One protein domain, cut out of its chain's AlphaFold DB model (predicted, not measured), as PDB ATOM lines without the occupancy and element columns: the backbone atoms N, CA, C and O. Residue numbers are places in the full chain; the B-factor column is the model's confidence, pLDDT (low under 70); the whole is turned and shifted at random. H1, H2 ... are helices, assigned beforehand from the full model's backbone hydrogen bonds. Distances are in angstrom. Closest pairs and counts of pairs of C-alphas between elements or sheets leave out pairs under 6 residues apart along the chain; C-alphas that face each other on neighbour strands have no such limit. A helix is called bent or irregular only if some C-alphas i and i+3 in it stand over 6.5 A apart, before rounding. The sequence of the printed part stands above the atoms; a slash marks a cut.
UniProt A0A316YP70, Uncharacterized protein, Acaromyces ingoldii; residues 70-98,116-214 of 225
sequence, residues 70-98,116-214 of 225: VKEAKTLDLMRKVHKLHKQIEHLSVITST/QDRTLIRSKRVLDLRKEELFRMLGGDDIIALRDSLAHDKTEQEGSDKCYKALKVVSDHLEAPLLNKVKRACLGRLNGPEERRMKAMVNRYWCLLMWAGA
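AT A GLANCE: This is residues 70 to 98 and 116 to 214 of the 225 residues of an uncharacterized protein of Acaromyces ingoldii (UniProt A0A316YP70). Two long helices, H1 and H2, stand side by side as a mast, and from its foot two arms reach out to opposite sides, like a T turned over: the helical hairpin of H3 and H4a on one side, and H5 on the other. H4 bends, and its second arm, H4b, comes back from the hairpin to pack on H1 and H2 in the lower part of the mast; residues 158 to 163 at the hairpin's tip and residues 204 to 214 of H5 stick out. The printed part has 128 residues with five named helices, H1 to H5 in that order along the chain, and no named strand: all helix. It is loose, with a radius of gyration of the C-alphas of 18.8 A, and flat, spanning 65 by 47 by 20 A.

HOW THE PARTS SIT: H1, residues 70 to 98, touches H2, residues 116 to 138, closest at the C-alphas of Leu 85 and Leu 127, 6.2 A apart; they run opposite ways at a shallow tilt of 24 degrees. By its hydrogen bonds H4, residues 162 to 186, was assigned as one helix, but it is bent, with C-alphas 174 and 177 6.7 A apart; its arms H4a, residues 162 to 174, and H4b, residues 177 to 186, stand at a steep tilt of 44 degrees. H1 touches H4b with residues 79 to 86 alone, closest at the C-alphas of His 83 and Cys 186, 4.6 A. H2 touches H4b with residues 131 to 138 alone, closest at the C-alphas of Phe 135 and Leu 178, 6.3 A. H3, residues 141 to 155, is irregular, with C-alphas 152 and 155 7.3 A apart. H3 and H4a form a helical hairpin, two helices running opposite ways, at a steep tilt of 40 degrees; their closest C-alphas, of Arg 147 and Ser 171, are 6.4 A apart. H2 and H3 are close but not clearly touching. H5, residues 193 to 214, touches H1 with residues 195 to 202 alone, closest at the C-alphas of Met 198 and Glu 72, 5.3 A, at a steep tilt of 58 degrees. H4b and H5 are apart. Every O i to N i+4 pair is within hydrogen-bond range in H1, H2, H4a, H4b and H5; in H3, 9 of 11 are.

IN THESE COORDINATES: H1 begins at C-alpha 70, (-17.556, -49.097, 13.708), and is 42.7 A long. H2 is 32.5 A long and ends at C-alpha 138, (-5.314, -45.925, 10.650). H3 measures 23.3 A, H4a 18.5 A and H4b 14.5 A. H5 is 31.7 A long and ends at C-alpha 214, (-33.307, -64.740, 16.635).

THE WHOLE: The two C-alphas farthest apart, of Ser 160 and Ala 214, are 65.7 A apart. Residues 99 to 115 are not printed, and C-alphas 98 and 116 are 12.5 A apart across the cut. Of the links that are printed whole, H2 to H3 is tight, and H3 to H4 and H4 to H5 are short. The mean pLDDT of the printed part is 84.7; residues 95 to 98, 153 to 160 and 211 to 214 are under 70.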
ATOM      1  N   VAL A  70     -17.234 -50.073  14.754       87.50
ATOM      2  CA  VAL A  70     -17.556 -49.097  13.708       87.50
ATOM      3  C   VAL A  70     -16.284 -48.624  13.012       87.50
ATOM      4  O   VAL A  70     -16.281 -48.456  11.792       87.50
ATOM      5  N   LYS A  71     -15.198 -48.410  13.766       89.38
ATOM      6  CA  LYS A  71     -13.924 -47.937  13.212       89.38
ATOM      7  C   LYS A  71     -13.322 -48.988  12.284       89.38
ATOM      8  O   LYS A  71     -12.917 -48.662  11.172       89.38
ATOM      9  N   GLU A  72     -13.323 -50.248  12.693       91.00
ATOM     10  CA  GLU A  72     -12.777 -51.369  11.932       91.00
ATOM     11  C   GLU A  72     -13.607 -51.663  10.688       91.00
ATOM     12  O   GLU A  72     -13.049 -51.831   9.602       91.00
ATOM     13  N   ALA A  73     -14.937 -51.643  10.813       90.88
ATOM     14  CA  ALA A  73     -15.836 -51.783   9.675       90.88
ATOM     15  C   ALA A  73     -15.600 -50.678   8.631       90.88
ATOM     16  O   ALA A  73     -15.413 -50.979   7.448       90.88
ATOM     17  N   LYS A  74     -15.529 -49.409   9.067       93.62
ATOM     18  CA  LYS A  74     -15.233 -48.260   8.194       93.62
ATOM     19  C   LYS A  74     -13.849 -48.361   7.558       93.62
ATOM     20  O   LYS A  74     -13.717 -48.129   6.360       93.62
ATOM     21  N   THR A  75     -12.839 -48.772   8.324       93.06
ATOM     22  CA  THR A  75     -11.466 -48.938   7.829       93.06
ATOM     23  C   THR A  75     -11.417 -49.998   6.728       93.06
ATOM     24  O   THR A  75     -10.900 -49.744   5.641       93.06
ATOM     25  N   LEU A  76     -12.018 -51.170   6.957       93.00
ATOM     26  CA  LEU A  76     -12.063 -52.258   5.975       93.00
ATOM     27  C   LEU A  76     -12.847 -51.892   4.708       93.00
ATOM     28  O   LEU A  76     -12.501 -52.348   3.615       93.00
ATOM     29  N   ASP A  77     -13.925 -51.121   4.837       94.81
ATOM     30  CA  ASP A  77     -14.675 -50.597   3.694       94.81
ATOM     31  C   ASP A  77     -13.843 -49.583   2.892       94.81
ATOM     32  O   ASP A  77     -13.732 -49.677   1.666       94.81
ATOM     33  N   LEU A  78     -13.161 -48.667   3.577       94.25
ATOM     34  CA  LEU A  78     -12.305 -47.672   2.943       94.25
ATOM     35  C   LEU A  78     -11.118 -48.313   2.208       94.25
ATOM     36  O   LEU A  78     -10.833 -47.942   1.069       94.25
ATOM     37  N   MET A  79     -10.490 -49.344   2.783       94.88
ATOM     38  CA  MET A  79      -9.454 -50.125   2.095       94.88
ATOM     39  C   MET A  79      -9.975 -50.767   0.797       94.88
ATOM     40  O   MET A  79      -9.282 -50.752  -0.223       94.88
ATOM     41  N   ARG A  80     -11.210 -51.296   0.799       94.88
ATOM     42  CA  ARG A  80     -11.860 -51.845  -0.407       94.88
ATOM     43  C   ARG A  80     -12.120 -50.764  -1.457       94.88
ATOM     44  O   ARG A  80     -11.867 -50.991  -2.642       94.88
ATOM     45  N   LYS A  81     -12.581 -49.582  -1.038       94.38
ATOM     46  CA  LYS A  81     -12.799 -48.424  -1.924       94.38
ATOM     47  C   LYS A  81     -11.498 -47.945  -2.572       94.38
ATOM     48  O   LYS A  81     -11.479 -47.739  -3.785       94.38
ATOM     49  N   VAL A  82     -10.415 -47.838  -1.800       94.75
ATOM     50  CA  VAL A  82      -9.074 -47.493  -2.306       94.75
ATOM     51  C   VAL A  82      -8.617 -48.500  -3.363       94.75
ATOM     52  O   VAL A  82      -8.203 -48.093  -4.447       94.75
ATOM     53  N   HIS A  83      -8.759 -49.805  -3.102       95.56
ATOM     54  CA  HIS A  83      -8.414 -50.837  -4.083       95.56
ATOM     55  C   HIS A  83      -9.220 -50.707  -5.384       95.56
ATOM     56  O   HIS A  83      -8.655 -50.741  -6.477       95.56
ATOM     57  N   LYS A  84     -10.545 -50.536  -5.275       94.00
ATOM     58  CA  LYS A  84     -11.439 -50.406  -6.435       94.00
ATOM     59  C   LYS A  84     -11.065 -49.201  -7.299       94.00
ATOM     60  O   LYS A  84     -10.968 -49.341  -8.515       94.00
ATOM     61  N   LEU A  85     -10.816 -48.047  -6.677       92.00
ATOM     62  CA  LEU A  85     -10.372 -46.837  -7.375       92.00
ATOM     63  C   LEU A  85      -9.011 -47.032  -8.045       92.00
ATOM     64  O   LEU A  85      -8.818 -46.599  -9.178       92.00
ATOM     65  N   HIS A  86      -8.080 -47.716  -7.375       92.88
ATOM     66  CA  HIS A  86      -6.768 -48.008  -7.944       92.88
ATOM     67  C   HIS A  86      -6.875 -48.862  -9.218       92.88
ATOM     68  O   HIS A  86      -6.324 -48.479 -10.247       92.88
ATOM     69  N   LYS A  87      -7.681 -49.932  -9.189       92.44
ATOM     70  CA  LYS A  87      -7.977 -50.756 -10.375       92.44
ATOM     71  C   LYS A  87      -8.644 -49.970 -11.506       92.44
ATOM     72  O   LYS A  87      -8.321 -50.174 -12.670       92.44
ATOM     73  N   GLN A  88      -9.574 -49.070 -11.181       90.00
ATOM     74  CA  GLN A  88     -10.228 -48.224 -12.188       90.00
ATOM     75  C   GLN A  88      -9.231 -47.291 -12.885       90.00
ATOM     76  O   GLN A  88      -9.294 -47.129 -14.099       90.00
ATOM     77  N   ILE A  89      -8.296 -46.704 -12.131       90.12
ATOM     78  CA  ILE A  89      -7.233 -45.855 -12.684       90.12
ATOM     79  C   ILE A  89      -6.291 -46.668 -13.571       90.12
ATOM     80  O   ILE A  89      -5.950 -46.202 -14.654       90.12
ATOM     81  N   GLU A  90      -5.900 -47.867 -13.140       88.25
ATOM     82  CA  GLU A  90      -5.062 -48.775 -13.929       88.25
ATOM     83  C   GLU A  90      -5.726 -49.093 -15.276       88.25
ATOM     84  O   GLU A  90      -5.139 -48.854 -16.330       88.25
ATOM     85  N   HIS A  91      -6.999 -49.491 -15.263       85.00
ATOM     86  CA  HIS A  91      -7.762 -49.766 -16.481       85.00
ATOM     87  C   HIS A  91      -7.883 -48.541 -17.405       85.00
ATOM     88  O   HIS A  91      -7.640 -48.643 -18.607       85.00
ATOM     89  N   LEU A  92      -8.214 -47.366 -16.853       82.06
ATOM     90  CA  LEU A  92      -8.285 -46.122 -17.629       82.06
ATOM     91  C   LEU A  92      -6.930 -45.758 -18.248       82.06
ATOM     92  O   LEU A  92      -6.900 -45.305 -19.387       82.06
ATOM     93  N   SER A  93      -5.828 -45.990 -17.529       79.81
ATOM     94  CA  SER A  93      -4.477 -45.694 -18.018       79.81
ATOM     95  C   SER A  93      -4.035 -46.602 -19.169       79.81
ATOM     96  O   SER A  93      -3.337 -46.147 -20.077       79.81
ATOM     97  N   VAL A  94      -4.479 -47.864 -19.181       75.88
ATOM     98  CA  VAL A  94      -4.211 -48.797 -20.286       75.88
ATOM     99  C   VAL A  94      -4.972 -48.368 -21.538       75.88
ATOM    100  O   VAL A  94      -4.368 -48.267 -22.602       75.88
ATOM    101  N   ILE A  95      -6.259 -48.022 -21.407       67.25
ATOM    102  CA  ILE A  95      -7.102 -47.602 -22.542       67.25
ATOM    103  C   ILE A  95      -6.538 -46.357 -23.233       67.25
ATOM    104  O   ILE A  95      -6.439 -46.335 -24.460       67.25
ATOM    105  N   THR A  96      -6.112 -45.354 -22.460       58.03
ATOM    106  CA  THR A  96      -5.463 -44.146 -22.999       58.03
ATOM    107  C   THR A  96      -4.120 -44.435 -23.670       58.03
ATOM    108  O   THR A  96      -3.713 -43.698 -24.559       58.03
ATOM    109  N   SER A  97      -3.425 -45.509 -23.276       56.25
ATOM    110  CA  SER A  97      -2.129 -45.880 -23.866       56.25
ATOM    111  C   SER A  97      -2.281 -46.642 -25.189       56.25
ATOM    112  O   SER A  97      -1.393 -46.594 -26.035       56.25
ATOM    113  N   THR A  98      -3.407 -47.330 -25.398       53.28
ATOM    114  CA  THR A  98      -3.673 -48.126 -26.609       53.28
ATOM    115  C   THR A  98      -4.309 -47.345 -27.764       53.28
ATOM    116  O   THR A  98      -4.454 -47.897 -28.850       53.28
ATOM    117  N   GLN A 116     -11.040 -38.306 -21.560       73.12
ATOM    118  CA  GLN A 116     -10.442 -39.417 -20.819       73.12
ATOM    119  C   GLN A 116      -9.313 -38.941 -19.893       73.12
ATOM    120  O   GLN A 116      -9.310 -39.323 -18.721       73.12
ATOM    121  N   ASP A 117      -8.449 -38.022 -20.336       75.12
ATOM    122  CA  ASP A 117      -7.394 -37.442 -19.488       75.12
ATOM    123  C   ASP A 117      -7.968 -36.682 -18.287       75.12
ATOM    124  O   ASP A 117      -7.505 -36.842 -17.154       75.12
ATOM    125  N   ARG A 118      -9.040 -35.904 -18.489       80.88
ATOM    126  CA  ARG A 118      -9.742 -35.225 -17.381       80.88
ATOM    127  C   ARG A 118     -10.313 -36.224 -16.374       80.88
ATOM    128  O   ARG A 118     -10.239 -35.994 -15.164       80.88
ATOM    129  N   THR A 119     -10.853 -37.338 -16.862       83.00
ATOM    130  CA  THR A 119     -11.413 -38.408 -16.024       83.00
ATOM    131  C   THR A 119     -10.319 -39.119 -15.227       83.00
ATOM    132  O   THR A 119     -10.493 -39.375 -14.031       83.00
ATOM    133  N   LEU A 120      -9.160 -39.366 -15.842       85.81
ATOM    134  CA  LEU A 120      -7.994 -39.953 -15.187       85.81
ATOM    135  C   LEU A 120      -7.436 -39.028 -14.095       85.81
ATOM    136  O   LEU A 120      -7.210 -39.479 -12.971       85.81
ATOM    137  N   ILE A 121      -7.273 -37.731 -14.382       86.81
ATOM    138  CA  ILE A 121      -6.808 -36.727 -13.407       86.81
ATOM    139  C   ILE A 121      -7.767 -36.648 -12.215       86.81
ATOM    140  O   ILE A 121      -7.329 -36.686 -11.062       86.81
ATOM    141  N   ARG A 122      -9.080 -36.577 -12.473       89.56
ATOM    142  CA  ARG A 122     -10.095 -36.555 -11.413       89.56
ATOM    143  C   ARG A 122     -10.025 -37.815 -10.555       89.56
ATOM    144  O   ARG A 122     -10.046 -37.715  -9.331       89.56
ATOM    145  N   SER A 123      -9.902 -38.982 -11.181       88.19
ATOM    146  CA  SER A 123      -9.828 -40.263 -10.474       88.19
ATOM    147  C   SER A 123      -8.574 -40.362  -9.606       88.19
ATOM    148  O   SER A 123      -8.675 -40.772  -8.452       88.19
ATOM    149  N   LYS A 124      -7.413 -39.908 -10.102       91.69
ATOM    150  CA  LYS A 124      -6.166 -39.832  -9.320       91.69
ATOM    151  C   LYS A 124      -6.323 -38.952  -8.076       91.69
ATOM    152  O   LYS A 124      -6.030 -39.415  -6.981       91.69
ATOM    153  N   ARG A 125      -6.900 -37.749  -8.215       92.56
ATOM    154  CA  ARG A 125      -7.180 -36.869  -7.062       92.56
ATOM    155  C   ARG A 125      -8.095 -37.531  -6.032       92.56
ATOM    156  O   ARG A 125      -7.834 -37.451  -4.838       92.56
ATOM    157  N   VAL A 126      -9.155 -38.206  -6.482       92.75
ATOM    158  CA  VAL A 126     -10.063 -38.937  -5.582       92.75
ATOM    159  C   VAL A 126      -9.331 -40.077  -4.870       92.75
ATOM    160  O   VAL A 126      -9.541 -40.275  -3.676       92.75
ATOM    161  N   LEU A 127      -8.461 -40.811  -5.569       92.38
ATOM    162  CA  LEU A 127      -7.652 -41.861  -4.955       92.38
ATOM    163  C   LEU A 127      -6.735 -41.292  -3.866       92.38
ATOM    164  O   LEU A 127      -6.661 -41.881  -2.789       92.38
ATOM    165  N   ASP A 128      -6.073 -40.165  -4.116       93.06
ATOM    166  CA  ASP A 128      -5.169 -39.548  -3.140       93.06
ATOM    167  C   ASP A 128      -5.925 -39.067  -1.894       93.06
ATOM    168  O   ASP A 128      -5.503 -39.363  -0.777       93.06
ATOM    169  N   LEU A 129      -7.108 -38.466  -2.065       94.81
ATOM    170  CA  LEU A 129      -7.987 -38.111  -0.945       94.81
ATOM    171  C   LEU A 129      -8.401 -39.336  -0.116       94.81
ATOM    172  O   LEU A 129      -8.384 -39.289   1.110       94.81
ATOM    173  N   ARG A 130      -8.744 -40.457  -0.764       93.56
ATOM    174  CA  ARG A 130      -9.135 -41.690  -0.056       93.56
ATOM    175  C   ARG A 130      -7.961 -42.383   0.627       93.56
ATOM    176  O   ARG A 130      -8.157 -43.000   1.671       93.56
ATOM    177  N   LYS A 131      -6.753 -42.298   0.066       94.50
ATOM    178  CA  LYS A 131      -5.528 -42.778   0.724       94.50
ATOM    179  C   LYS A 131      -5.221 -41.962   1.973       94.50
ATOM    180  O   LYS A 131      -4.875 -42.551   2.988       94.50
ATOM    181  N   GLU A 132      -5.375 -40.646   1.895       94.44
ATOM    182  CA  GLU A 132      -5.176 -39.738   3.026       94.44
ATOM    183  C   GLU A 132      -6.227 -39.960   4.124       94.44
ATOM    184  O   GLU A 132      -5.886 -40.082   5.296       94.44
ATOM    185  N   GLU A 133      -7.499 -40.127   3.751       94.19
ATOM    186  CA  GLU A 133      -8.563 -40.511   4.687       94.19
ATOM    187  C   GLU A 133      -8.259 -41.860   5.363       94.19
ATOM    188  O   GLU A 133      -8.413 -42.004   6.575       94.19
ATOM    189  N   LEU A 134      -7.779 -42.845   4.595       93.38
ATOM    190  CA  LEU A 134      -7.401 -44.154   5.125       93.38
ATOM    191  C   LEU A 134      -6.213 -44.045   6.077       93.38
ATOM    192  O   LEU A 134      -6.206 -44.677   7.130       93.38
ATOM    193  N   PHE A 135      -5.224 -43.233   5.718       93.88
ATOM    194  CA  PHE A 135      -4.070 -42.967   6.555       93.88
ATOM    195  C   PHE A 135      -4.486 -42.347   7.891       93.88
ATOM    196  O   PHE A 135      -4.104 -42.872   8.931       93.88
ATOM    197  N   ARG A 136      -5.335 -41.311   7.877       92.88
ATOM    198  CA  ARG A 136      -5.872 -40.672   9.091       92.88
ATOM    199  C   ARG A 136      -6.756 -41.592   9.929       92.88
ATOM    200  O   ARG A 136      -6.812 -41.440  11.136       92.88
ATOM    201  N   MET A 137      -7.450 -42.553   9.321       91.25
ATOM    202  CA  MET A 137      -8.260 -43.521  10.070       91.25
ATOM    203  C   MET A 137      -7.400 -44.586  10.767       91.25
ATOM    204  O   MET A 137      -7.750 -45.064  11.852       91.25
ATOM    205  N   LEU A 138      -6.285 -44.962  10.132       87.50
ATOM    206  CA  LEU A 138      -5.314 -45.925  10.650       87.50
ATOM    207  C   LEU A 138      -4.363 -45.300  11.679       87.50
ATOM    208  O   LEU A 138      -4.035 -45.949  12.671       87.50
ATOM    209  N   GLY A 139      -3.905 -44.072  11.431       83.31
ATOM    210  CA  GLY A 139      -3.123 -43.282  12.371       83.31
ATOM    211  C   GLY A 139      -4.024 -42.796  13.492       83.31
ATOM    212  O   GLY A 139      -5.045 -42.173  13.238       83.31
ATOM    213  N   GLY A 140      -3.693 -43.129  14.737       84.81
ATOM    214  CA  GLY A 140      -4.367 -42.521  15.884       84.81
ATOM    215  C   GLY A 140      -4.152 -41.006  15.914       84.81
ATOM    216  O   GLY A 140      -3.262 -40.492  15.231       84.81
ATOM    217  N   ASP A 141      -4.942 -40.319  16.737       86.31
ATOM    218  CA  ASP A 141      -4.942 -38.855  16.830       86.31
ATOM    219  C   ASP A 141      -3.529 -38.292  17.069       86.31
ATOM    220  O   ASP A 141      -3.151 -37.317  16.430       86.31
ATOM    221  N   ASP A 142      -2.704 -38.977  17.870       84.44
ATOM    222  CA  ASP A 142      -1.332 -38.559  18.189       84.44
ATOM    223  C   ASP A 142      -0.388 -38.553  16.976       84.44
ATOM    224  O   ASP A 142       0.387 -37.618  16.786       84.44
ATOM    225  N   ILE A 143      -0.455 -39.585  16.124       89.56
ATOM    226  CA  ILE A 143       0.405 -39.682  14.930       89.56
ATOM    227  C   ILE A 143       0.005 -38.597  13.927       89.56
ATOM    228  O   ILE A 143       0.856 -37.966  13.304       89.56
ATOM    229  N   ILE A 144      -1.300 -38.365  13.791       91.25
ATOM    230  CA  ILE A 144      -1.831 -37.350  12.884       91.25
ATOM    231  C   ILE A 144      -1.517 -35.943  13.391       91.25
ATOM    232  O   ILE A 144      -1.098 -35.104  12.597       91.25
ATOM    233  N   ALA A 145      -1.638 -35.700  14.697       88.31
ATOM    234  CA  ALA A 145      -1.270 -34.434  15.318       88.31
ATOM    235  C   ALA A 145       0.224 -34.130  15.146       88.31
ATOM    236  O   ALA A 145       0.573 -33.009  14.777       88.31
ATOM    237  N   LEU A 146       1.104 -35.121  15.339       87.44
ATOM    238  CA  LEU A 146       2.544 -34.962  15.115       87.44
ATOM    239  C   LEU A 146       2.845 -34.599  13.655       87.44
ATOM    240  O   LEU A 146       3.566 -33.636  13.396       87.44
ATOM    241  N   ARG A 147       2.251 -35.325  12.701       89.44
ATOM    242  CA  ARG A 147       2.432 -35.064  11.269       89.44
ATOM    243  C   ARG A 147       1.930 -33.679  10.866       89.44
ATOM    244  O   ARG A 147       2.608 -32.974  10.121       89.44
ATOM    245  N   ASP A 148       0.746 -33.297  11.335       89.69
ATOM    246  CA  ASP A 148       0.137 -32.010  11.001       89.69
ATOM    247  C   ASP A 148       0.936 -30.848  11.637       89.69
ATOM    248  O   ASP A 148       1.149 -29.832  10.977       89.69
ATOM    249  N   SER A 149       1.484 -31.034  12.847       85.44
ATOM    250  CA  SER A 149       2.384 -30.063  13.498       85.44
ATOM    251  C   SER A 149       3.686 -29.885  12.710       85.44
ATOM    252  O   SER A 149       4.048 -28.773  12.336       85.44
ATOM    253  N   LEU A 150       4.339 -30.992  12.333       85.25
ATOM    254  CA  LEU A 150       5.555 -30.959  11.513       85.25
ATOM    255  C   LEU A 150       5.317 -30.395  10.107       85.25
ATOM    256  O   LEU A 150       6.244 -29.886   9.483       85.25
ATOM    257  N   ALA A 151       4.099 -30.501   9.572       84.00
ATOM    258  CA  ALA A 151       3.744 -29.894   8.295       84.00
ATOM    259  C   ALA A 151       3.572 -28.372   8.396       84.00
ATOM    260  O   ALA A 151       3.857 -27.684   7.414       84.00
ATOM    261  N   HIS A 152       3.122 -27.866   9.548       75.31
ATOM    262  CA  HIS A 152       2.944 -26.438   9.804       75.31
ATOM    263  C   HIS A 152       4.287 -25.723  10.020       75.31
ATOM    264  O   HIS A 152       4.501 -24.651   9.463       75.31
ATOM    265  N   ASP A 153       5.235 -26.375  10.699       69.19
ATOM    266  CA  ASP A 153       6.554 -25.809  11.037       69.19
ATOM    267  C   ASP A 153       7.561 -25.781   9.863       69.19
ATOM    268  O   ASP A 153       8.722 -25.388  10.015       69.19
ATOM    269  N   LYS A 154       7.133 -26.168   8.652       63.00
ATOM    270  CA  LYS A 154       7.985 -26.217   7.447       63.00
ATOM    271  C   LYS A 154       8.527 -24.858   7.000       63.00
ATOM    272  O   LYS A 154       9.437 -24.829   6.177       63.00
ATOM    273  N   THR A 155       7.982 -23.744   7.486       58.78
ATOM    274  CA  THR A 155       8.281 -22.417   6.931       58.78
ATOM    275  C   THR A 155       9.529 -21.730   7.486       58.78
ATOM    276  O   THR A 155      10.023 -20.844   6.800       58.78
ATOM    277  N   GLU A 156      10.109 -22.138   8.627       54.38
ATOM    278  CA  GLU A 156      11.295 -21.432   9.178       54.38
ATOM    279  C   GLU A 156      12.396 -22.325   9.795       54.38
ATOM    280  O   GLU A 156      13.519 -21.860   9.996       54.38
ATOM    281  N   GLN A 157      12.144 -23.617  10.049       57.59
ATOM    282  CA  GLN A 157      12.961 -24.404  10.994       57.59
ATOM    283  C   GLN A 157      13.786 -25.554  10.368       57.59
ATOM    284  O   GLN A 157      14.602 -26.181  11.049       57.59
ATOM    285  N   GLU A 158      13.640 -25.822   9.059       58.94
ATOM    286  CA  GLU A 158      14.216 -27.010   8.389       58.94
ATOM    287  C   GLU A 158      15.761 -27.060   8.357       58.94
ATOM    288  O   GLU A 158      16.351 -28.142   8.256       58.94
ATOM    289  N   GLY A 159      16.443 -25.915   8.463       57.22
ATOM    290  CA  GLY A 159      17.893 -25.830   8.267       57.22
ATOM    291  C   GLY A 159      18.731 -26.312   9.458       57.22
ATOM    292  O   GLY A 159      19.619 -27.160   9.297       57.22
ATOM    293  N   SER A 160      18.461 -25.792  10.662       62.50
ATOM    294  CA  SER A 160      19.394 -25.870  11.800       62.50
ATOM    295  C   SER A 160      18.848 -26.563  13.051       62.50
ATOM    296  O   SER A 160      19.643 -26.916  13.926       62.50
ATOM    297  N   ASP A 161      17.540 -26.825  13.141       79.44
ATOM    298  CA  ASP A 161      16.955 -27.360  14.368       79.44
ATOM    299  C   ASP A 161      17.106 -28.888  14.462       79.44
ATOM    300  O   ASP A 161      16.494 -29.674  13.729       79.44
ATOM    301  N   LYS A 162      17.957 -29.325  15.396       80.56
ATOM    302  CA  LYS A 162      18.171 -30.744  15.707       80.56
ATOM    303  C   LYS A 162      16.908 -31.396  16.275       80.56
ATOM    304  O   LYS A 162      16.701 -32.584  16.032       80.56
ATOM    305  N   CYS A 163      16.068 -30.641  16.984       80.31
ATOM    306  CA  CYS A 163      14.815 -31.134  17.549       80.31
ATOM    307  C   CYS A 163      13.802 -31.431  16.442       80.31
ATOM    308  O   CYS A 163      13.263 -32.535  16.407       80.31
ATOM    309  N   TYR A 164      13.627 -30.517  15.482       84.12
ATOM    310  CA  TYR A 164      12.778 -30.757  14.309       84.12
ATOM    311  C   TYR A 164      13.234 -31.994  13.518       84.12
ATOM    312  O   TYR A 164      12.424 -32.863  13.196       84.12
ATOM    313  N   LYS A 165      14.544 -32.140  13.265       84.19
ATOM    314  CA  LYS A 165      15.088 -33.322  12.565       84.19
ATOM    315  C   LYS A 165      14.814 -34.623  13.324       84.19
ATOM    316  O   LYS A 165      14.430 -35.609  12.701       84.19
ATOM    317  N   ALA A 166      14.974 -34.633  14.648       86.56
ATOM    318  CA  ALA A 166      14.674 -35.804  15.468       86.56
ATOM    319  C   ALA A 166      13.173 -36.143  15.463       86.56
ATOM    320  O   ALA A 166      12.811 -37.301  15.259       86.56
ATOM    321  N   LEU A 167      12.300 -35.142  15.618       86.50
ATOM    322  CA  LEU A 167      10.846 -35.324  15.579       86.50
ATOM    323  C   LEU A 167      10.367 -35.827  14.216       86.50
ATOM    324  O   LEU A 167       9.522 -36.716  14.160       86.50
ATOM    325  N   LYS A 168      10.955 -35.333  13.124       88.19
ATOM    326  CA  LYS A 168      10.669 -35.811  11.769       88.19
ATOM    327  C   LYS A 168      11.028 -37.283  11.592       88.19
ATOM    328  O   LYS A 168      10.209 -38.041  11.093       88.19
ATOM    329  N   VAL A 169      12.199 -37.710  12.072       90.12
ATOM    330  CA  VAL A 169      12.600 -39.130  12.037       90.12
ATOM    331  C   VAL A 169      11.627 -40.004  12.832       90.12
ATOM    332  O   VAL A 169      11.265 -41.088  12.377       90.12
ATOM    333  N   VAL A 170      11.181 -39.538  14.004       89.56
ATOM    334  CA  VAL A 170      10.173 -40.249  14.804       89.56
ATOM    335  C   VAL A 170       8.840 -40.324  14.057       89.56
ATOM    336  O   VAL A 170       8.270 -41.410  13.974       89.56
ATOM    337  N   SER A 171       8.373 -39.219  13.469       90.88
ATOM    338  CA  SER A 171       7.153 -39.195  12.650       90.88
ATOM    339  C   SER A 171       7.257 -40.193  11.503       90.88
ATOM    340  O   SER A 171       6.447 -41.109  11.420       90.88
ATOM    341  N   ASP A 172       8.317 -40.126  10.696       91.00
ATOM    342  CA  ASP A 172       8.529 -41.027   9.559       91.00
ATOM    343  C   ASP A 172       8.521 -42.506   9.986       91.00
ATOM    344  O   ASP A 172       7.943 -43.359   9.304       91.00
ATOM    345  N   HIS A 173       9.115 -42.822  11.142       92.75
ATOM    346  CA  HIS A 173       9.112 -44.176  11.695       92.75
ATOM    347  C   HIS A 173       7.706 -44.649  12.098       92.75
ATOM    348  O   HIS A 173       7.335 -45.789  11.809       92.75
ATOM    349  N   LEU A 174       6.912 -43.779  12.730       91.50
ATOM    350  CA  LEU A 174       5.528 -44.067  13.125       91.50
ATOM    351  C   LEU A 174       4.586 -44.163  11.915       91.50
ATOM    352  O   LEU A 174       3.663 -44.980  11.900       91.50
ATOM    353  N   GLU A 175       4.831 -43.367  10.877       93.12
ATOM    354  CA  GLU A 175       4.021 -43.328   9.660       93.12
ATOM    355  C   GLU A 175       4.319 -44.494   8.709       93.12
ATOM    356  O   GLU A 175       3.415 -44.984   8.026       93.12
ATOM    357  N   ALA A 176       5.557 -44.996   8.677       93.25
ATOM    358  CA  ALA A 176       5.980 -46.101   7.813       93.25
ATOM    359  C   ALA A 176       5.039 -47.332   7.822       93.25
ATOM    360  O   ALA A 176       4.637 -47.782   6.737       93.25
ATOM    361  N   PRO A 177       4.628 -47.895   8.979       91.19
ATOM    362  CA  PRO A 177       3.688 -49.015   9.002       91.19
ATOM    363  C   PRO A 177       2.299 -48.639   8.464       91.19
ATOM    364  O   PRO A 177       1.658 -49.467   7.811       91.19
ATOM    365  N   LEU A 178       1.839 -47.403   8.677       92.00
ATOM    366  CA  LEU A 178       0.554 -46.909   8.167       92.00
ATOM    367  C   LEU A 178       0.590 -46.766   6.642       92.00
ATOM    368  O   LEU A 178      -0.291 -47.275   5.945       92.00
ATOM    369  N   LEU A 179       1.660 -46.175   6.107       92.94
ATOM    370  CA  LEU A 179       1.896 -46.078   4.667       92.94
ATOM    371  C   LEU A 179       1.955 -47.462   4.017       92.94
ATOM    372  O   LEU A 179       1.413 -47.662   2.929       92.94
ATOM    373  N   ASN A 180       2.562 -48.446   4.685       92.94
ATOM    374  CA  ASN A 180       2.581 -49.818   4.191       92.94
ATOM    375  C   ASN A 180       1.164 -50.418   4.118       92.94
ATOM    376  O   ASN A 180       0.804 -51.024   3.108       92.94
ATOM    377  N   LYS A 181       0.307 -50.191   5.123       91.81
ATOM    378  CA  LYS A 181      -1.105 -50.619   5.075       91.81
ATOM    379  C   LYS A 181      -1.866 -49.973   3.916       91.81
ATOM    380  O   LYS A 181      -2.571 -50.676   3.193       91.81
ATOM    381  N   VAL A 182      -1.675 -48.674   3.681       92.81
ATOM    382  CA  VAL A 182      -2.275 -47.962   2.536       92.81
ATOM    383  C   VAL A 182      -1.788 -48.552   1.206       92.81
ATOM    384  O   VAL A 182      -2.593 -48.804   0.305       92.81
ATOM    385  N   LYS A 183      -0.488 -48.859   1.083       93.81
ATOM    386  CA  LYS A 183       0.074 -49.544  -0.096       93.81
ATOM    387  C   LYS A 183      -0.557 -50.923  -0.299       93.81
ATOM    388  O   LYS A 183      -0.979 -51.246  -1.408       93.81
ATOM    389  N   ARG A 184      -0.698 -51.726   0.762       91.94
ATOM    390  CA  ARG A 184      -1.383 -53.030   0.692       91.94
ATOM    391  C   ARG A 184      -2.844 -52.898   0.270       91.94
ATOM    392  O   ARG A 184      -3.302 -53.725  -0.516       91.94
ATOM    393  N   ALA A 185      -3.550 -51.865   0.736       92.19
ATOM    394  CA  ALA A 185      -4.917 -51.578   0.312       92.19
ATOM    395  C   ALA A 185      -4.989 -51.298  -1.197       92.19
ATOM    396  O   ALA A 185      -5.835 -51.872  -1.873       92.19
ATOM    397  N   CYS A 186      -4.056 -50.519  -1.755       91.56
ATOM    398  CA  CYS A 186      -3.979 -50.296  -3.207       91.56
ATOM    399  C   CYS A 186      -3.829 -51.623  -3.973       91.56
ATOM    400  O   CYS A 186      -4.545 -51.862  -4.945       91.56
ATOM    401  N   LEU A 187      -2.985 -52.528  -3.467       92.25
ATOM    402  CA  LEU A 187      -2.756 -53.863  -4.034       92.25
ATOM    403  C   LEU A 187      -3.895 -54.869  -3.768       92.25
ATOM    404  O   LEU A 187      -3.810 -56.012  -4.212       92.25
ATOM    405  N   GLY A 188      -4.931 -54.499  -3.009       89.44
ATOM    406  CA  GLY A 188      -6.025 -55.405  -2.638       89.44
ATOM    407  C   GLY A 188      -5.630 -56.493  -1.632       89.44
ATOM    408  O   GLY A 188      -6.364 -57.461  -1.434       89.44
ATOM    409  N   ARG A 189      -4.481 -56.356  -0.960       91.56
ATOM    410  CA  ARG A 189      -3.956 -57.342  -0.001       91.56
ATOM    411  C   ARG A 189      -4.566 -57.137   1.390       91.56
ATOM    412  O   ARG A 189      -3.894 -56.686   2.311       91.56
ATOM    413  N   LEU A 190      -5.840 -57.498   1.553       85.81
ATOM    414  CA  LEU A 190      -6.623 -57.282   2.786       85.81
ATOM    415  C   LEU A 190      -6.553 -58.442   3.800       85.81
ATOM    416  O   LEU A 190      -7.492 -58.655   4.566       85.81
ATOM    417  N   ASN A 191      -5.483 -59.237   3.774       86.69
ATOM    418  CA  ASN A 191      -5.344 -60.461   4.577       86.69
ATOM    419  C   ASN A 191      -4.123 -60.429   5.510       86.69
ATOM    420  O   ASN A 191      -3.641 -61.489   5.919       86.69
ATOM    421  N   GLY A 192      -3.609 -59.241   5.829       86.75
ATOM    422  CA  GLY A 192      -2.579 -59.079   6.852       86.75
ATOM    423  C   GLY A 192      -3.122 -59.341   8.265       86.75
ATOM    424  O   GLY A 192      -4.330 -59.504   8.448       86.75
ATOM    425  N   PRO A 193      -2.236 -59.433   9.272       86.69
ATOM    426  CA  PRO A 193      -2.620 -59.803  10.635       86.69
ATOM    427  C   PRO A 193      -3.644 -58.834  11.238       86.69
ATOM    428  O   PRO A 193      -4.613 -59.254  11.866       86.69
ATOM    429  N   GLU A 194      -3.483 -57.539  10.985       85.56
ATOM    430  CA  GLU A 194      -4.379 -56.512  11.511       85.56
ATOM    431  C   GLU A 194      -5.716 -56.470  10.771       85.56
ATOM    432  O   GLU A 194      -6.767 -56.371  11.395       85.56
ATOM    433  N   GLU A 195      -5.708 -56.644   9.448       89.31
ATOM    434  CA  GLU A 195      -6.930 -56.762   8.655       89.31
ATOM    435  C   GLU A 195      -7.731 -58.008   9.045       89.31
ATOM    436  O   GLU A 195      -8.956 -57.946   9.127       89.31
ATOM    437  N   ARG A 196      -7.056 -59.128   9.340       89.56
ATOM    438  CA  ARG A 196      -7.701 -60.332   9.886       89.56
ATOM    439  C   ARG A 196      -8.315 -60.063  11.253       89.56
ATOM    440  O   ARG A 196      -9.453 -60.465  11.469       89.56
ATOM    441  N   ARG A 197      -7.611 -59.356  12.141       87.62
ATOM    442  CA  ARG A 197      -8.148 -58.964  13.453       87.62
ATOM    443  C   ARG A 197      -9.386 -58.077  13.309       87.62
ATOM    444  O   ARG A 197     -10.405 -58.372  13.922       87.62
ATOM    445  N   MET A 198      -9.329 -57.047  12.462       89.31
ATOM    446  CA  MET A 198     -10.475 -56.177  12.169       89.31
ATOM    447  C   MET A 198     -11.662 -56.977  11.621       89.31
ATOM    448  O   MET A 198     -12.776 -56.843  12.119       89.31
ATOM    449  N   LYS A 199     -11.426 -57.862  10.642       90.00
ATOM    450  CA  LYS A 199     -12.464 -58.738  10.075       90.00
ATOM    451  C   LYS A 199     -13.071 -59.656  11.133       90.00
ATOM    452  O   LYS A 199     -14.286 -59.794  11.178       90.00
ATOM    453  N   ALA A 200     -12.245 -60.258  11.985       87.94
ATOM    454  CA  ALA A 200     -12.705 -61.135  13.053       87.94
ATOM    455  C   ALA A 200     -13.589 -60.388  14.062       87.94
ATOM    456  O   ALA A 200     -14.630 -60.913  14.444       87.94
ATOM    457  N   MET A 201     -13.225 -59.159  14.447       86.88
ATOM    458  CA  MET A 201     -14.045 -58.339  15.346       86.88
ATOM    459  C   MET A 201     -15.389 -57.968  14.715       86.88
ATOM    460  O   MET A 201     -16.426 -58.148  15.348       86.88
ATOM    461  N   VAL A 202     -15.389 -57.522  13.452       87.25
ATOM    462  CA  VAL A 202     -16.626 -57.201  12.719       87.25
ATOM    463  C   VAL A 202     -17.523 -58.432  12.584       87.25
ATOM    464  O   VAL A 202     -18.707 -58.356  12.901       87.25
ATOM    465  N   ASN A 203     -16.965 -59.577  12.183       86.94
ATOM    466  CA  ASN A 203     -17.722 -60.819  12.032       86.94
ATOM    467  C   ASN A 203     -18.286 -61.308  13.366       86.94
ATOM    468  O   ASN A 203     -19.454 -61.673  13.429       86.94
ATOM    469  N   ARG A 204     -17.486 -61.275  14.441       82.94
ATOM    470  CA  ARG A 204     -17.941 -61.660  15.782       82.94
ATOM    471  C   ARG A 204     -19.121 -60.800  16.225       82.94
ATOM    472  O   ARG A 204     -20.104 -61.349  16.702       82.94
ATOM    473  N   TYR A 205     -19.048 -59.484  16.025       82.44
ATOM    474  CA  TYR A 205     -20.148 -58.576  16.352       82.44
ATOM    475  C   TYR A 205     -21.409 -58.858  15.514       82.44
ATOM    476  O   TYR A 205     -22.509 -58.871  16.054       82.44
ATOM    477  N   TRP A 206     -21.265 -59.153  14.217       81.25
ATOM    478  CA  TRP A 206     -22.401 -59.518  13.357       81.25
ATOM    479  C   TRP A 206     -23.062 -60.830  13.775       81.25
ATOM    480  O   TRP A 206     -24.285 -60.905  13.840       81.25
ATOM    481  N   CYS A 207     -22.265 -61.850  14.103       76.88
ATOM    482  CA  CYS A 207     -22.789 -63.094  14.658       76.88
ATOM    483  C   CYS A 207     -23.557 -62.819  15.954       76.88
ATOM    484  O   CYS A 207     -24.683 -63.270  16.079       76.88
ATOM    485  N   LEU A 208     -23.019 -62.016  16.874       71.94
ATOM    486  CA  LEU A 208     -23.724 -61.680  18.116       71.94
ATOM    487  C   LEU A 208     -25.090 -61.019  17.870       71.94
ATOM    488  O   LEU A 208     -26.060 -61.384  18.524       71.94
ATOM    489  N   LEU A 209     -25.186 -60.103  16.903       74.38
ATOM    490  CA  LEU A 209     -26.463 -59.479  16.541       74.38
ATOM    491  C   LEU A 209     -27.474 -60.474  15.962       74.38
ATOM    492  O   LEU A 209     -28.647 -60.407  16.307       74.38
ATOM    493  N   MET A 210     -27.033 -61.394  15.100       73.88
ATOM    494  CA  MET A 210     -27.921 -62.404  14.511       73.88
ATOM    495  C   MET A 210     -28.491 -63.357  15.560       73.88
ATOM    496  O   MET A 210     -29.634 -63.775  15.438       73.88
ATOM    497  N   TRP A 211     -27.707 -63.689  16.586       67.50
ATOM    498  CA  TRP A 211     -28.161 -64.554  17.673       67.50
ATOM    499  C   TRP A 211     -29.113 -63.810  18.613       67.50
ATOM    500  O   TRP A 211     -30.158 -64.344  18.947       67.50
ATOM    501  N   ALA A 212     -28.826 -62.548  18.955       63.34
ATOM    502  CA  ALA A 212     -29.724 -61.749  19.794       63.34
ATOM    503  C   ALA A 212     -31.044 -61.372  19.090       63.34
ATOM    504  O   ALA A 212     -32.048 -61.126  19.749       63.34
ATOM    505  N   GLY A 213     -31.044 -61.298  17.753       52.03
ATOM    506  CA  GLY A 213     -32.240 -61.042  16.948       52.03
ATOM    507  C   GLY A 213     -33.098 -62.281  16.671       52.03
ATOM    508  O   GLY A 213     -34.254 -62.118  16.303       52.03
ATOM    509  N   ALA A 214     -32.563 -63.494  16.844       50.34
ATOM    510  CA  ALA A 214     -33.307 -64.740  16.635       50.34
ATOM    511  C   ALA A 214     -34.238 -65.099  17.812       50.34
ATOM    512  O   ALA A 214     -35.185 -65.854  17.618       50.34
TER     513      ALA A 214